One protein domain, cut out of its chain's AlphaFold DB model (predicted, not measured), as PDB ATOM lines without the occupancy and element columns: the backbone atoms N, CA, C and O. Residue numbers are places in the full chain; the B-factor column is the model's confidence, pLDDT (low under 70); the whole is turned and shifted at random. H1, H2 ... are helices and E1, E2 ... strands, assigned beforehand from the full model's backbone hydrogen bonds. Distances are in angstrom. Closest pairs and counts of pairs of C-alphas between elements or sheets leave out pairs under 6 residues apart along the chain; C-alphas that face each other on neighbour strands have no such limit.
ATOM      1  N   ASP A   6      22.976  51.271 104.869       93.44
ATOM      2  CA  ASP A   6      22.553  50.742 103.583       93.44
ATOM      3  C   ASP A   6      23.435  51.348 102.488       93.44
ATOM      4  O   ASP A   6      23.477  52.566 102.307       93.44
ATOM      5  N   TRP A   7      24.157  50.498 101.761       92.88
ATOM      6  CA  TRP A   7      25.060  50.926 100.695       92.88
ATOM      7  C   TRP A   7      24.348  50.900  99.347       92.88
ATOM      8  O   TRP A   7      23.715  49.905  98.990       92.88
ATOM      9  N   CYS A   8      24.477  51.987  98.591       93.50
ATOM     10  CA  CYS A   8      23.921  52.102  97.249       93.50
ATOM     11  C   CYS A   8      24.629  51.148  96.275       93.50
ATOM     12  O   CYS A   8      25.858  51.128  96.196       93.50
ATOM     13  N   VAL A   9      23.839  50.365  95.538       91.94
ATOM     14  CA  VAL A   9      24.294  49.484  94.461       91.94
ATOM     15  C   VAL A   9      23.521  49.803  93.183       91.94
ATOM     16  O   VAL A   9      22.285  49.782  93.149       91.94
ATOM     17  N   GLY A  10      24.258  50.083  92.112       93.31
ATOM     18  CA  GLY A  10      23.699  50.469  90.826       93.31
ATOM     19  C   GLY A  10      24.787  50.815  89.816       93.31
ATOM     20  O   GLY A  10      25.975  50.800  90.133       93.31
ATOM     21  N   LEU A  11      24.361  51.095  88.588       94.75
ATOM     22  CA  LEU A  11      25.237  51.340  87.441       94.75
ATOM     23  C   LEU A  11      25.310  52.839  87.138       94.75
ATOM     24  O   LEU A  11      24.370  53.580  87.423       94.75
ATOM     25  N   ARG A  12      26.385  53.284  86.481       93.94
ATOM     26  CA  ARG A  12      26.482  54.655  85.950       93.94
ATOM     27  C   ARG A  12      27.080  54.676  84.548       93.94
ATOM     28  O   ARG A  12      28.108  54.044  84.298       93.94
ATOM     29  N   ASN A  13      26.493  55.474  83.656       93.06
ATOM     30  CA  ASN A  13      27.100  55.798  82.364       93.06
ATOM     31  C   ASN A  13      28.272  56.768  82.506       93.06
ATOM     32  O   ASN A  13      28.171  57.759  83.229       93.06
ATOM     33  N   GLU A  14      29.340  56.545  81.746       91.88
ATOM     34  CA  GLU A  14      30.518  57.415  81.749       91.88
ATOM     35  C   GLU A  14      30.191  58.839  81.288       91.88
ATOM     36  O   GLU A  14      30.802  59.784  81.766       91.88
ATOM     37  N   SER A  15      29.184  59.003  80.419       92.31
ATOM     38  CA  SER A  15      28.724  60.305  79.937       92.31
ATOM     39  C   SER A  15      27.613  60.914  80.796       92.31
ATOM     40  O   SER A  15      27.065  61.956  80.422       92.31
ATOM     41  N   ASN A  16      27.213  60.276  81.906       93.31
ATOM     42  CA  ASN A  16      26.190  60.845  82.778       93.31
ATOM     43  C   ASN A  16      26.758  62.056  83.527       93.31
ATOM     44  O   ASN A  16      27.713  61.929  84.289       93.31
ATOM     45  N   LYS A  17      26.105  63.207  83.340       93.81
ATOM     46  CA  LYS A  17      26.473  64.485  83.958       93.81
ATOM     47  C   LYS A  17      25.786  64.781  85.298       93.81
ATOM     48  O   LYS A  17      25.932  65.861  85.859       93.81
ATOM     49  N   SER A  18      24.962  63.860  85.783       91.81
ATOM     50  CA  SER A  18      24.187  64.040  87.009       91.81
ATOM     51  C   SER A  18      25.097  63.945  88.231       91.81
ATOM     52  O   SER A  18      25.659  62.882  88.497       91.81
ATOM     53  N   LEU A  19      25.176  65.022  89.015       89.00
ATOM     54  CA  LEU A  19      25.857  65.054  90.316       89.00
ATOM     55  C   LEU A  19      24.929  64.585  91.449       89.00
ATOM     56  O   LEU A  19      24.636  65.316  92.391       89.00
ATOM     57  N   ASN A  20      24.425  63.360  91.333       92.31
ATOM     58  CA  ASN A  20      23.666  62.657  92.371       92.31
ATOM     59  C   ASN A  20      23.933  61.148  92.272       92.31
ATOM     60  O   ASN A  20      24.525  60.690  91.300       92.31
ATOM     61  N   ASN A  21      23.478  60.356  93.237       91.44
ATOM     62  CA  ASN A  21      23.664  58.903  93.243       91.44
ATOM     63  C   ASN A  21      22.405  58.120  92.815       91.44
ATOM     64  O   ASN A  21      22.329  56.920  93.054       91.44
ATOM     65  N   ASN A  22      21.423  58.749  92.156       93.44
ATOM     66  CA  ASN A  22      20.129  58.109  91.861       93.44
ATOM     67  C   ASN A  22      20.263  56.815  91.034       93.44
ATOM     68  O   ASN A  22      19.572  55.838  91.302       93.44
ATOM     69  N   GLN A  23      21.158  56.794  90.040       91.69
ATOM     70  CA  GLN A  23      21.410  55.596  89.220       91.69
ATOM     71  C   GLN A  23      22.269  54.544  89.935       91.69
ATOM     72  O   GLN A  23      22.211  53.359  89.615       91.69
ATOM     73  N   GLU A  24      23.046  54.969  90.926       93.12
ATOM     74  CA  GLU A  24      23.900  54.093  91.727       93.12
ATOM     75  C   GLU A  24      23.184  53.540  92.953       93.12
ATOM     76  O   GLU A  24      23.702  52.635  93.589       93.12
ATOM     77  N   CYS A  25      22.006  54.064  93.293       94.44
ATOM     78  CA  CYS A  25      21.228  53.663  94.461       94.44
ATOM     79  C   CYS A  25      19.915  52.967  94.073       94.44
ATOM     80  O   CYS A  25      18.883  53.154  94.712       94.44
ATOM     81  N   LEU A  26      19.944  52.166  93.002       92.56
ATOM     82  CA  LEU A  26      18.776  51.401  92.544       92.56
ATOM     83  C   LEU A  26      18.455  50.230  93.474       92.56
ATOM     84  O   LEU A  26      17.302  49.834  93.613       92.56
ATOM     85  N   THR A  27      19.481  49.648  94.090       92.94
ATOM     86  CA  THR A  27      19.359  48.604  95.108       92.94
ATOM     87  C   THR A  27      20.184  48.996  96.326       92.94
ATOM     88  O   THR A  27      21.167  49.727  96.219       92.94
ATOM     89  N   LEU A  28      19.778  48.507  97.495       92.62
ATOM     90  CA  LEU A  28      20.491  48.717  98.746       92.62
ATOM     91  C   LEU A  28      21.109  47.404  99.210       92.62
ATOM     92  O   LEU A  28      20.394  46.417  99.406       92.62
ATOM     93  N   ASN A  29      22.420  47.405  99.434       90.50
ATOM     94  CA  ASN A  29      23.061  46.378 100.240       90.50
ATOM     95  C   ASN A  29      22.903  46.760 101.715       90.50
ATOM     96  O   ASN A  29      23.582  47.662 102.213       90.50
ATOM     97  N   LYS A  30      21.937  46.123 102.377       90.94
ATOM     98  CA  LYS A  30      21.449  46.563 103.683       90.94
ATOM     99  C   LYS A  30      22.344  46.130 104.833       90.94
ATOM    100  O   LYS A  30      22.897  45.033 104.820       90.94
ATOM    101  N   ASN A  31      22.363  46.947 105.884       85.12
ATOM    102  CA  ASN A  31      22.952  46.615 107.185       85.12
ATOM    103  C   ASN A  31      24.431  46.174 107.146       85.12
ATOM    104  O   ASN A  31      24.829  45.291 107.910       85.12
ATOM    105  N   SER A  32      25.258  46.797 106.303       89.56
ATOM    106  CA  SER A  32      26.702  46.525 106.268       89.56
ATOM    107  C   SER A  32      27.500  47.628 106.963       89.56
ATOM    108  O   SER A  32      27.224  48.817 106.797       89.56
ATOM    109  N   LYS A  33      28.541  47.239 107.711       90.12
ATOM    110  CA  LYS A  33      29.496  48.176 108.336       90.12
ATOM    111  C   LYS A  33      30.475  48.795 107.344       90.12
ATOM    112  O   LYS A  33      31.126  49.782 107.674       90.12
ATOM    113  N   THR A  34      30.616  48.190 106.168       92.31
ATOM    114  CA  THR A  34      31.598  48.592 105.164       92.31
ATOM    115  C   THR A  34      31.040  48.473 103.752       92.31
ATOM    116  O   THR A  34      30.126  47.687 103.487       92.31
ATOM    117  N   GLY A  35      31.619  49.253 102.854       93.44
ATOM    118  CA  GLY A  35      31.358  49.236 101.426       93.44
ATOM    119  C   GLY A  35      32.481  49.947 100.685       93.44
ATOM    120  O   GLY A  35      33.528  50.240 101.261       93.44
ATOM    121  N   LEU A  36      32.269  50.224  99.402       94.44
ATOM    122  CA  LEU A  36      33.214  50.975  98.576       94.44
ATOM    123  C   LEU A  36      32.551  52.253  98.082       94.44
ATOM    124  O   LEU A  36      31.346  52.262  97.815       94.44
ATOM    125  N   LEU A  37      33.361  53.295  97.912       95.69
ATOM    126  CA  LEU A  37      32.933  54.551  97.302       95.69
ATOM    127  C   LEU A  37      32.324  54.289  95.923       95.69
ATOM    128  O   LEU A  37      32.880  53.528  95.127       95.69
ATOM    129  N   ASN A  38      31.189  54.921  95.649       95.38
ATOM    130  CA  ASN A  38      30.581  54.924  94.324       95.38
ATOM    131  C   ASN A  38      31.221  56.031  93.454       95.38
ATOM    132  O   ASN A  38      32.033  56.836  93.920       95.38
ATOM    133  N   ALA A  39      30.894  56.075  92.163       95.81
ATOM    134  CA  ALA A  39      31.444  57.084  91.263       95.81
ATOM    135  C   ALA A  39      30.959  58.498  91.605       95.81
ATOM    136  O   ALA A  39      31.725  59.441  91.422       95.81
ATOM    137  N   TYR A  40      29.749  58.665  92.149       95.56
ATOM    138  CA  TYR A  40      29.306  59.964  92.662       95.56
ATOM    139  C   TYR A  40      30.211  60.482  93.792       95.56
ATOM    140  O   TYR A  40      30.652  61.627  93.711       95.56
ATOM    141  N   ASP A  41      30.554  59.647  94.776       95.38
ATOM    142  CA  ASP A  41      31.444  59.987  95.893       95.38
ATOM    143  C   ASP A  41      32.808  60.453  95.372       95.38
ATOM    144  O   ASP A  41      33.388  61.415  95.879       95.38
ATOM    145  N   PHE A  42      33.311  59.791  94.322       96.19
ATOM    146  CA  PHE A  42      34.532  60.216  93.651       96.19
ATOM    147  C   PHE A  42      34.373  61.576  92.966       96.19
ATOM    148  O   PHE A  42      35.230  62.437  93.136       96.19
ATOM    149  N   MET A  43      33.290  61.796  92.219       96.19
ATOM    150  CA  MET A  43      33.060  63.048  91.490       96.19
ATOM    151  C   MET A  43      32.965  64.255  92.433       96.19
ATOM    152  O   MET A  43      33.614  65.269  92.186       96.19
ATOM    153  N   ILE A  44      32.226  64.144  93.542       95.00
ATOM    154  CA  ILE A  44      32.055  65.255  94.499       95.00
ATOM    155  C   ILE A  44      33.289  65.524  95.366       95.00
ATOM    156  O   ILE A  44      33.335  66.525  96.079       95.00
ATOM    157  N   ALA A  45      34.282  64.633  95.343       95.19
ATOM    158  CA  ALA A  45      35.553  64.838  96.025       95.19
ATOM    159  C   ALA A  45      36.508  65.762  95.250       95.19
ATOM    160  O   ALA A  45      37.476  66.256  95.833       95.19
ATOM    161  N   SER A  46      36.258  65.991  93.956       95.44
ATOM    162  CA  SER A  46      36.982  67.003  93.188       95.44
ATOM    163  C   SER A  46      36.489  68.402  93.554       95.44
ATOM    164  O   SER A  46      35.288  68.642  93.671       95.44
ATOM    165  N   ILE A  47      37.424  69.341  93.696       95.06
ATOM    166  CA  ILE A  47      37.114  70.774  93.836       95.06
ATOM    167  C   ILE A  47      37.065  71.501  92.480       95.06
ATOM    168  O   ILE A  47      36.876  72.717  92.438       95.06
ATOM    169  N   ASP A  48      37.268  70.787  91.368       94.31
ATOM    170  CA  ASP A  48      37.160  71.341  90.020       94.31
ATOM    171  C   ASP A  48      35.687  71.379  89.579       94.31
ATOM    172  O   ASP A  48      35.065  70.351  89.308       94.31
ATOM    173  N   ASN A  49      35.137  72.589  89.446       90.75
ATOM    174  CA  ASN A  49      33.745  72.821  89.038       90.75
ATOM    175  C   ASN A  49      33.402  72.275  87.641       90.75
ATOM    176  O   ASN A  49      32.231  72.226  87.271       90.75
ATOM    177  N   SER A  50      34.404  71.905  86.839       93.88
ATOM    178  CA  SER A  50      34.196  71.288  85.533       93.88
ATOM    179  C   SER A  50      34.108  69.758  85.587       93.88
ATOM    180  O   SER A  50      33.969  69.137  84.531       93.88
ATOM    181  N   CYS A  51      34.169  69.134  86.771       94.31
ATOM    182  CA  CYS A  51      33.891  67.709  86.964       94.31
ATOM    183  C   CYS A  51      32.391  67.433  86.786       94.31
ATOM    184  O   CYS A  51      31.605  67.533  87.727       94.31
ATOM    185  N   ASN A  52      31.982  67.117  85.556       93.94
ATOM    186  CA  ASN A  52      30.578  66.867  85.239       93.94
ATOM    187  C   ASN A  52      30.297  65.376  85.081       93.94
ATOM    188  O   ASN A  52      29.234  64.923  85.481       93.94
ATOM    189  N   SER A  53      31.229  64.614  84.515       94.75
ATOM    190  CA  SER A  53      31.109  63.174  84.284       94.75
ATOM    191  C   SER A  53      32.312  62.422  84.849       94.75
ATOM    192  O   SER A  53      33.414  62.955  84.870       94.75
ATOM    193  N   ILE A  54      32.129  61.174  85.286       94.56
ATOM    194  CA  ILE A  54      33.189  60.391  85.950       94.56
ATOM    195  C   ILE A  54      34.481  60.268  85.120       94.56
ATOM    196  O   ILE A  54      35.563  60.171  85.690       94.56
ATOM    197  N   ALA A  55      34.374  60.291  83.788       92.69
ATOM    198  CA  ALA A  55      35.509  60.194  82.871       92.69
ATOM    199  C   ALA A  55      36.125  61.561  82.500       92.69
ATOM    200  O   ALA A  55      37.125  61.605  81.779       92.69
ATOM    201  N   ASP A  56      35.554  62.680  82.963       94.50
ATOM    202  CA  ASP A  56      36.106  64.007  82.698       94.50
ATOM    203  C   ASP A  56      37.463  64.172  83.388       94.50
ATOM    204  O   ASP A  56      37.663  63.776  84.540       94.50
ATOM    205  N   LYS A  57      38.402  64.847  82.711       92.44
ATOM    206  CA  LYS A  57      39.739  65.072  83.277       92.44
ATOM    207  C   LYS A  57      39.731  65.880  84.571       92.44
ATOM    208  O   LYS A  57      40.542  65.662  85.466       92.44
ATOM    209  N   SER A  58      38.777  66.787  84.675       93.56
ATOM    210  CA  SER A  58      38.495  67.593  85.858       93.56
ATOM    211  C   SER A  58      38.085  66.767  87.080       93.56
ATOM    212  O   SER A  58      38.291  67.206  88.204       93.56
ATOM    213  N   CYS A  59      37.553  65.554  86.903       93.12
ATOM    214  CA  CYS A  59      37.153  64.723  88.036       93.12
ATOM    215  C   CYS A  59      38.323  64.033  88.736       93.12
ATOM    216  O   CYS A  59      38.234  63.802  89.937       93.12
ATOM    217  N   PHE A  60      39.416  63.716  88.037       92.75
ATOM    218  CA  PHE A  60      40.636  63.232  88.696       92.75
ATOM    219  C   PHE A  60      41.607  64.375  89.031       92.75
ATOM    220  O   PHE A  60      42.426  64.246  89.940       92.75
ATOM    221  N   ASN A  61      41.510  65.514  88.345       90.94
ATOM    222  CA  ASN A  61      42.270  66.700  88.708       90.94
ATOM    223  C   ASN A  61      41.762  67.293  90.033       90.94
ATOM    224  O   ASN A  61      40.564  67.308  90.287       90.94
ATOM    225  N   TYR A  62      42.675  67.773  90.883       91.75
ATOM    226  CA  TYR A  62      42.351  68.350  92.198       91.75
ATOM    227  C   TYR A  62      41.415  67.493  93.078       91.75
ATOM    228  O   TYR A  62      40.672  68.015  93.908       91.75
ATOM    229  N   ASN A  63      41.464  66.168  92.923       96.19
ATOM    230  CA  ASN A  63      40.644  65.233  93.678       96.19
ATOM    231  C   ASN A  63      41.491  64.488  94.715       96.19
ATOM    232  O   ASN A  63      42.397  63.723  94.379       96.19
ATOM    233  N   TYR A  64      41.182  64.675  95.999       94.00
ATOM    234  CA  TYR A  64      41.960  64.089  97.098       94.00
ATOM    235  C   TYR A  64      41.847  62.552  97.186       94.00
ATOM    236  O   TYR A  64      42.622  61.905  97.907       94.00
ATOM    237  N   LEU A  65      40.898  61.946  96.463       96.12
ATOM    238  CA  LEU A  65      40.751  60.497  96.349       96.12
ATOM    239  C   LEU A  65      41.665  59.877  95.290       96.12
ATOM    240  O   LEU A  65      41.805  58.651  95.288       96.12
ATOM    241  N   VAL A  66      42.329  60.676  94.451       95.56
ATOM    242  CA  VAL A  66      43.374  60.174  93.554       95.56
ATOM    243  C   VAL A  66      44.588  59.727  94.373       95.56
ATOM    244  O   VAL A  66      44.970  60.331  95.384       95.56
ATOM    245  N   LYS A  67      45.147  58.583  93.977       95.06
ATOM    246  CA  LYS A  67      46.251  57.884  94.643       95.06
ATOM    247  C   LYS A  67      47.266  57.426  93.595       95.06
ATOM    248  O   LYS A  67      46.887  57.273  92.438       95.06
ATOM    249  N   PRO A  68      48.531  57.161  93.980       94.44
ATOM    250  CA  PRO A  68      49.568  56.701  93.048       94.44
ATOM    251  C   PRO A  68      49.365  55.251  92.567       94.44
ATOM    252  O   PRO A  68      50.203  54.718  91.848       94.44
ATOM    253  N   TYR A  69      48.269  54.599  92.962       95.25
ATOM    254  CA  TYR A  69      47.909  53.237  92.590       95.25
ATOM    255  C   TYR A  69      46.456  53.177  92.115       95.25
ATOM    256  O   TYR A  69      45.628  54.008  92.494       95.25
ATOM    257  N   ALA A  70      46.154  52.172  91.294       97.06
ATOM    258  CA  ALA A  70      44.814  51.960  90.770       97.06
ATOM    259  C   ALA A  70      43.902  51.309  91.819       97.06
ATOM    260  O   ALA A  70      44.326  50.378  92.507       97.06
ATOM    261  N   TRP A  71      42.660  51.767  91.941       97.69
ATOM    262  CA  TRP A  71      41.707  51.217  92.907       97.69
ATOM    263  C   TRP A  71      40.263  51.256  92.402       97.69
ATOM    264  O   TRP A  71      39.914  52.055  91.530       97.69
ATOM    265  N   TRP A  72      39.440  50.363  92.945       97.50
ATOM    266  CA  TRP A  72      38.069  50.134  92.490       97.50
ATOM    267  C   TRP A  72      37.032  51.012  93.190       97.50
ATOM    268  O   TRP A  72      37.024  51.120  94.417       97.50
ATOM    269  N   LEU A  73      36.100  51.549  92.404       96.62
ATOM    270  CA  LEU A  73      34.812  52.044  92.891       96.62
ATOM    271  C   LEU A  73      33.800  50.888  92.958       96.62
ATOM    272  O   LEU A  73      33.971  49.874  92.285       96.62
ATOM    273  N   SER A  74      32.722  51.032  93.730       94.62
ATOM    274  CA  SER A  74      31.616  50.053  93.731       94.62
ATOM    275  C   SER A  74      30.784  50.084  92.447       94.62
ATOM    276  O   SER A  74      30.069  49.123  92.174       94.62
ATOM    277  N   THR A  75      30.859  51.166  91.670       95.69
ATOM    278  CA  THR A  75      29.977  51.419  90.526       95.69
ATOM    279  C   THR A  75      30.450  50.705  89.254       95.69
ATOM    280  O   THR A  75      31.525  51.026  88.731       95.69
ATOM    281  N   PRO A  76      29.637  49.808  88.672       94.88
ATOM    282  CA  PRO A  76      29.863  49.282  87.338       94.88
ATOM    283  C   PRO A  76      29.390  50.236  86.236       94.88
ATOM    284  O   PRO A  76      28.518  51.090  86.431       94.88
ATOM    285  N   SER A  77      29.969  50.079  85.048       91.69
ATOM    286  CA  SER A  77      29.532  50.794  83.851       91.69
ATOM    287  C   SER A  77      28.182  50.251  83.383       91.69
ATOM    288  O   SER A  77      27.967  49.040  83.339       91.69
ATOM    289  N   ASP A  78      27.275  51.135  82.979       81.00
ATOM    290  CA  ASP A  78      25.975  50.740  82.420       81.00
ATOM    291  C   ASP A  78      26.071  50.111  81.016       81.00
ATOM    292  O   ASP A  78      25.130  49.461  80.566       81.00
ATOM    293  N   LYS A  79      27.218  50.259  80.338       79.56
ATOM    294  CA  LYS A  79      27.502  49.625  79.042       79.56
ATOM    295  C   LYS A  79      27.778  48.128  79.175       79.56
ATOM    296  O   LYS A  79      27.489  47.371  78.253       79.56
ATOM    297  N   ASN A  80      28.385  47.712  80.287       82.12
ATOM    298  CA  ASN A  80      28.690  46.319  80.590       82.12
ATOM    299  C   ASN A  80      28.940  46.162  82.098       82.12
ATOM    300  O   ASN A  80      29.936  46.670  82.613       82.12
ATOM    301  N   SER A  81      28.080  45.409  82.783       80.19
ATOM    302  CA  SER A  81      28.179  45.177  84.227       80.19
ATOM    303  C   SER A  81      29.377  44.316  84.644       80.19
ATOM    304  O   SER A  81      29.709  44.301  85.826       80.19
ATOM    305  N   SER A  82      30.072  43.650  83.709       90.06
ATOM    306  CA  SER A  82      31.371  43.015  83.994       90.06
ATOM    307  C   SER A  82      32.501  44.033  84.165       90.06
ATOM    308  O   SER A  82      33.594  43.670  84.602       90.06
ATOM    309  N   ARG A  83      32.253  45.309  83.835       95.00
ATOM    310  CA  ARG A  83      33.230  46.392  83.912       95.00
ATOM    311  C   ARG A  83      32.899  47.353  85.036       95.00
ATOM    312  O   ARG A  83      31.803  47.903  85.098       95.00
ATOM    313  N   VAL A  84      33.892  47.622  85.867       96.19
ATOM    314  CA  VAL A  84      33.797  48.491  87.040       96.19
ATOM    315  C   VAL A  84      34.658  49.728  86.832       96.19
ATOM    316  O   VAL A  84      35.656  49.664  86.111       96.19
ATOM    317  N   TYR A  85      34.261  50.876  87.387       96.81
ATOM    318  CA  TYR A  85      35.104  52.067  87.317       96.81
ATOM    319  C   TYR A  85      36.363  51.895  88.172       96.81
ATOM    320  O   TYR A  85      36.306  51.638  89.376       96.81
ATOM    321  N   LEU A  86      37.504  52.057  87.511       96.94
ATOM    322  CA  LEU A  86      38.845  52.020  88.062       96.94
ATOM    323  C   LEU A  86      39.397  53.442  88.094       96.94
ATOM    324  O   LEU A  86      39.556  54.073  87.045       96.94
ATOM    325  N   VAL A  87      39.740  53.918  89.285       97.38
ATOM    326  CA  VAL A  87      40.447  55.188  89.461       97.38
ATOM    327  C   VAL A  87      41.940  54.926  89.339       97.38
ATOM    328  O   VAL A  87      42.483  54.076  90.045       97.38
ATOM    329  N   LYS A  88      42.614  55.669  88.463       96.19
ATOM    330  CA  LYS A  88      44.069  55.666  88.283       96.19
ATOM    331  C   LYS A  88      44.652  57.056  88.577       96.19
ATOM    332  O   LYS A  88      43.891  58.015  88.690       96.19
ATOM    333  N   PRO A  89      45.990  57.194  88.666       93.06
ATOM    334  CA  PRO A  89      46.625  58.493  88.894       93.06
ATOM    335  C   PRO A  89      46.257  59.580  87.866       93.06
ATOM    336  O   PRO A  89      46.201  60.750  88.224       93.06
ATOM    337  N   GLU A  90      46.005  59.201  86.610       91.94
ATOM    338  CA  GLU A  90      45.846  60.144  85.486       91.94
ATOM    339  C   GLU A  90      44.508  60.016  84.745       91.94
ATOM    340  O   GLU A  90      44.280  60.711  83.759       91.94
ATOM    341  N   GLU A  91      43.638  59.096  85.160       94.44
ATOM    342  CA  GLU A  91      42.361  58.848  84.490       94.44
ATOM    343  C   GLU A  91      41.396  58.062  85.382       94.44
ATOM    344  O   GLU A  91      41.800  57.371  86.321       94.44
ATOM    345  N   VAL A  92      40.114  58.104  85.028       95.75
ATOM    346  CA  VAL A  92      39.125  57.123  85.476       95.75
ATOM    347  C   VAL A  92      38.558  56.442  84.242       95.75
ATOM    348  O   VAL A  92      38.145  57.106  83.294       95.75
ATOM    349  N   LEU A  93      38.542  55.111  84.244       95.00
ATOM    350  CA  LEU A  93      37.994  54.317  83.144       95.00
ATOM    351  C   LEU A  93      37.227  53.111  83.671       95.00
ATOM    352  O   LEU A  93      37.422  52.696  84.807       95.00
ATOM    353  N   SER A  94      36.371  52.513  82.845       95.31
ATOM    354  CA  SER A  94      35.801  51.201  83.165       95.31
ATOM    355  C   SER A  94      36.778  50.092  82.769       95.31
ATOM    356  O   SER A  94      37.387  50.154  81.697       95.31
ATOM    357  N   LYS A  95      36.935  49.055  83.594       96.12
ATOM    358  CA  LYS A  95      37.802  47.894  83.328       96.12
ATOM    359  C   LYS A  95      37.126  46.617  83.825       96.12
ATOM    360  O   LYS A  95      36.309  46.691  84.734       96.12
ATOM    361  N   GLU A  96      37.430  45.468  83.220       96.12
ATOM    362  CA  GLU A  96      36.887  44.176  83.670       96.12
ATOM    363  C   GLU A  96      37.146  43.968  85.168       96.12
ATOM    364  O   GLU A  96      38.272  44.167  85.621       96.12
ATOM    365  N   ALA A  97      36.126  43.537  85.911       93.12
ATOM    366  CA  ALA A  97      36.193  43.350  87.363       93.12
ATOM    367  C   ALA A  97      37.239  42.306  87.800       93.12
ATOM    368  O   ALA A  97      37.666  42.304  88.948       93.12
ATOM    369  N   ALA A  98      37.665  41.432  86.881       93.50
ATOM    370  CA  ALA A  98      38.734  40.457  87.093       93.50
ATOM    371  C   ALA A  98      40.153  41.056  87.009       93.50
ATOM    372  O   ALA A  98      41.129  40.330  87.167       93.50
ATOM    373  N   TYR A  99      40.293  42.347  86.693       95.62
ATOM    374  CA  TYR A  99      41.584  43.029  86.677       95.62
ATOM    375  C   TYR A  99      42.095  43.277  88.107       95.62
ATOM    376  O   TYR A  99      41.333  43.642  89.001       95.62
ATOM    377  N   ASP A 100      43.399  43.132  88.330       96.19
ATOM    378  CA  ASP A 100      43.985  43.350  89.653       96.19
ATOM    379  C   ASP A 100      44.092  44.848  89.974       96.19
ATOM    380  O   ASP A 100      44.813  45.601  89.314       96.19
ATOM    381  N   ALA A 101      43.390  45.292  91.019       97.06
ATOM    382  CA  ALA A 101      43.541  46.630  91.580       97.06
ATOM    383  C   ALA A 101      43.188  46.660  93.072       97.06
ATOM    384  O   ALA A 101      42.586  45.731  93.612       97.06
ATOM    385  N   TYR A 102      43.574  47.742  93.746       97.25
ATOM    386  CA  TYR A 102      43.380  47.873  95.185       97.25
ATOM    387  C   TYR A 102      41.909  48.094  95.546       97.25
ATOM    388  O   TYR A 102      41.162  48.785  94.851       97.25
ATOM    389  N   ILE A 103      41.518  47.561  96.701       94.69
ATOM    390  CA  ILE A 103      40.224  47.828  97.325       94.69
ATOM    391  C   ILE A 103      40.406  48.918  98.378       94.69
ATOM    392  O   ILE A 103      41.340  48.873  99.181       94.69
ATOM    393  N   ARG A 104      39.518  49.915  98.369       94.44
ATOM    394  CA  ARG A 104      39.477  50.980  99.379       94.44
ATOM    395  C   ARG A 104      38.160  50.917 100.133       94.44
ATOM    396  O   ARG A 104      37.168  51.529  99.742       94.44
ATOM    397  N   GLU A 105      38.180  50.155 101.215       92.38
ATOM    398  CA  GLU A 105      37.043  50.033 102.119       92.38
ATOM    399  C   GLU A 105      36.674  51.387 102.725       92.38
ATOM    400  O   GLU A 105      37.527  52.192 103.104       92.38
ATOM    401  N   SER A 106      35.374  51.626 102.802       92.50
ATOM    402  CA  SER A 106      34.770  52.836 103.335       92.50
ATOM    403  C   SER A 106      33.851  52.471 104.487       92.50
ATOM    404  O   SER A 106      33.228  51.408 104.499       92.50
ATOM    405  N   TYR A 107      33.782  53.359 105.470       91.38
ATOM    406  CA  TYR A 107      33.110  53.117 106.736       91.38
ATOM    407  C   TYR A 107      32.346  54.363 107.159       91.38
ATOM    408  O   TYR A 107      32.867  55.474 107.059       91.38
ATOM    409  N   TYR A 108      31.142  54.174 107.692       89.25
ATOM    410  CA  TYR A 108      30.393  55.256 108.320       89.25
ATOM    411  C   TYR A 108      30.693  55.297 109.816       89.25
ATOM    412  O   TYR A 108      30.631  54.284 110.521       89.25
ATOM    413  N   LEU A 109      31.017  56.494 110.294       88.00
ATOM    414  CA  LEU A 109      31.166  56.800 111.711       88.00
ATOM    415  C   LEU A 109      29.844  57.381 112.219       88.00
ATOM    416  O   LEU A 109      29.228  58.187 111.524       88.00
ATOM    417  N   ASN A 110      29.399  56.984 113.415       86.25
ATOM    418  CA  ASN A 110      28.259  57.658 114.041       86.25
ATOM    419  C   ASN A 110      28.573  59.114 114.419       86.25
ATOM    420  O   ASN A 110      29.724  59.502 114.594       86.25
ATOM    421  N   ASP A 111      27.517  59.903 114.578       81.50
ATOM    422  CA  ASP A 111      27.537  61.331 114.912       81.50
ATOM    423  C   ASP A 111      28.120  61.649 116.299       81.50
ATOM    424  O   ASP A 111      28.578  62.766 116.548       81.50
ATOM    425  N   ILE A 112      28.143  60.664 117.200       84.44
ATOM    426  CA  ILE A 112      28.825  60.791 118.491       84.44
ATOM    427  C   ILE A 112      30.348  60.724 118.363       84.44
ATOM    428  O   ILE A 112      31.024  61.130 119.304       84.44
ATOM    429  N   VAL A 113      30.894  60.250 117.229       84.19
ATOM    430  CA  VAL A 113      32.341  60.287 116.999       84.19
ATOM    431  C   VAL A 113      32.803  61.731 116.873       84.19
ATOM    432  O   VAL A 113      32.448  62.438 115.930       84.19
ATOM    433  N   ARG A 114      33.658  62.165 117.795       83.06
ATOM    434  CA  ARG A 114      34.288  63.483 117.765       83.06
ATOM    435  C   ARG A 114      35.749  63.347 117.367       83.06
ATOM    436  O   ARG A 114      36.480  62.502 117.885       83.06
ATOM    437  N   TYR A 115      36.190  64.222 116.465       87.56
ATOM    438  CA  TYR A 115      37.616  64.450 116.256       87.56
ATOM    439  C   TYR A 115      38.256  64.840 117.594       87.56
ATOM    440  O   TYR A 115      37.779  65.747 118.275       87.56
ATOM    441  N   SER A 116      39.317  64.129 117.972       89.50
ATOM    442  CA  SER A 116      40.037  64.348 119.226       89.50
ATOM    443  C   SER A 116      41.394  65.008 118.991       89.50
ATOM    444  O   SER A 116      41.753  65.904 119.750       89.50
ATOM    445  N   SER A 117      42.174  64.548 118.007       92.56
ATOM    446  CA  SER A 117      43.522  65.064 117.708       92.56
ATOM    447  C   SER A 117      44.063  64.518 116.379       92.56
ATOM    448  O   SER A 117      43.496  63.577 115.829       92.56
ATOM    449  N   GLY A 118      45.197  65.039 115.901       91.44
ATOM    450  CA  GLY A 118      45.908  64.544 114.714       91.44
ATOM    451  C   GLY A 118      45.821  65.480 113.509       91.44
ATOM    452  O   GLY A 118      44.899  66.273 113.381       91.44
ATOM    453  N   GLU A 119      46.790  65.386 112.606       91.94
ATOM    454  CA  GLU A 119      46.885  66.242 111.412       91.94
ATOM    455  C   GLU A 119      46.587  65.466 110.118       91.94
ATOM    456  O   GLU A 119      46.560  66.050 109.040       91.94
ATOM    457  N   GLY A 120      46.339  64.156 110.215       79.50
ATOM    458  CA  GLY A 120      46.072  63.299 109.058       79.50
ATOM    459  C   GLY A 120      47.341  62.826 108.345       79.50
ATOM    460  O   GLY A 120      47.265  62.333 107.222       79.50
ATOM    461  N   THR A 121      48.504  62.956 108.989       88.25
ATOM    462  CA  THR A 121      49.782  62.424 108.496       88.25
ATOM    463  C   THR A 121      50.041  61.025 109.056       88.25
ATOM    464  O   THR A 121      49.402  60.609 110.020       88.25
ATOM    465  N   LEU A 122      50.999  60.293 108.473       83.94
ATOM    466  CA  LEU A 122      51.386  58.966 108.973       83.94
ATOM    467  C   LEU A 122      51.879  59.017 110.430       83.94
ATOM    468  O   LEU A 122      51.580  58.123 111.213       83.94
ATOM    469  N   GLU A 123      52.606  60.075 110.794       95.00
ATOM    470  CA  GLU A 123      53.153  60.270 112.142       95.00
ATOM    471  C   GLU A 123      52.113  60.813 113.134       95.00
ATOM    472  O   GLU A 123      52.173  60.515 114.325       95.00
ATOM    473  N   LYS A 124      51.144  61.605 112.649       93.56
ATOM    474  CA  LYS A 124      50.053  62.188 113.444       93.56
ATOM    475  C   LYS A 124      48.694  61.865 112.809       93.56
ATOM    476  O   LYS A 124      48.020  62.778 112.308       93.56
ATOM    477  N   PRO A 125      48.273  60.589 112.816       90.44
ATOM    478  CA  PRO A 125      47.005  60.193 112.223       90.44
ATOM    479  C   PRO A 125      45.837  60.835 112.972       90.44
ATOM    480  O   PRO A 125      45.949  61.180 114.151       90.44
ATOM    481  N   TYR A 126      44.698  60.986 112.296       89.62
ATOM    482  CA  TYR A 126      43.483  61.449 112.956       89.62
ATOM    483  C   TYR A 126      43.027  60.451 114.023       89.62
ATOM    484  O   TYR A 126      42.884  59.256 113.767       89.62
ATOM    485  N   VAL A 127      42.773  60.969 115.221       88.62
ATOM    486  CA  VAL A 127      42.246  60.241 116.368       88.62
ATOM    487  C   VAL A 127      40.828  60.716 116.619       88.62
ATOM    488  O   VAL A 127      40.564  61.916 116.742       88.62
ATOM    489  N   PHE A 128      39.929  59.755 116.747       84.56
ATOM    490  CA  PHE A 128      38.515  59.976 116.981       84.56
ATOM    491  C   PHE A 128      38.086  59.286 118.283       84.56
ATOM    492  O   PHE A 128      38.629  58.231 118.618       84.56
ATOM    493  N   LYS A 129      37.142  59.878 119.020       80.62
ATOM    494  CA  LYS A 129      36.563  59.328 120.258       80.62
ATOM    495  C   LYS A 129      35.051  59.237 120.149       80.62
ATOM    496  O   LYS A 129      34.466  60.193 119.597       80.62
TER     497      LYS A 129
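AT A GLANCE: This is residues 6 to 129 of the 129 residues of an uncharacterized protein of Tenericutes bacterium (UniProt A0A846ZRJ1). What is the shape? It has little regular structure: a loop-rich body around a small, strongly twisted sheet, E4 E5 E6, with H1 over it and a tail through E8 that folds back on itself, apart from the other named elements. What is it built of? The 124 printed residues include E1 E2 E3 H1 H2 E4 E5 E6 E7 E8, in that order, with 49 in named elements, mixed in class. The whole is compact, radius of gyration of the C-alphas 15.3 A, spanning 44 by 33 by 30 A.

HOW THE PARTS SIT: How is the sheet paired? E4, residues 71 to 77, E5, 80 to 87, and E6, 92 to 96, form an antiparallel meander, each strand the neighbour of the one before. Within hydrogen-bond range are N 73 and O 85, 3.0 A, and N 84 and O 95, 2.8 A. Where are the helices? H1, residues 39 to 44, is on the sheet at a height of 10.2 A and has every O i to N i+4 pair within range; its C-alpha 39 is 5.9 A from C-alpha 75, the closest pair to E4. H2, residues 57 to 60, too short for such a pair, is close but not clearly touching H1, closest C-alphas Met 43 and Cys 59, 5.6 A.

IN THESE COORDINATES: Where are the other strands? E1, residues 6 to 9, from C-alpha 6 at (22.553, 50.742, 103.583), forms a hairpin with E2, 27 to 32, N 7 and O 29 being 2.9 A apart. E3, 34 to 36, is the antiparallel neighbour of E7, 105 to 107, N 106 and O 35 being 2.8 A apart. Where does E8 end? E8, 115 to 117, ends at (43.522, 65.064, 117.708). Which strand is longest? E5, 17.2 A.

THE WHOLE: How large is it? The farthest C-alphas, of Lys 79 and Ser 117, are 44.6 A apart. Is it whole? The printed part has no cut, the links E1 to E2 and H1 to H2 are long, and no printed residue is under 70 in pLDDT.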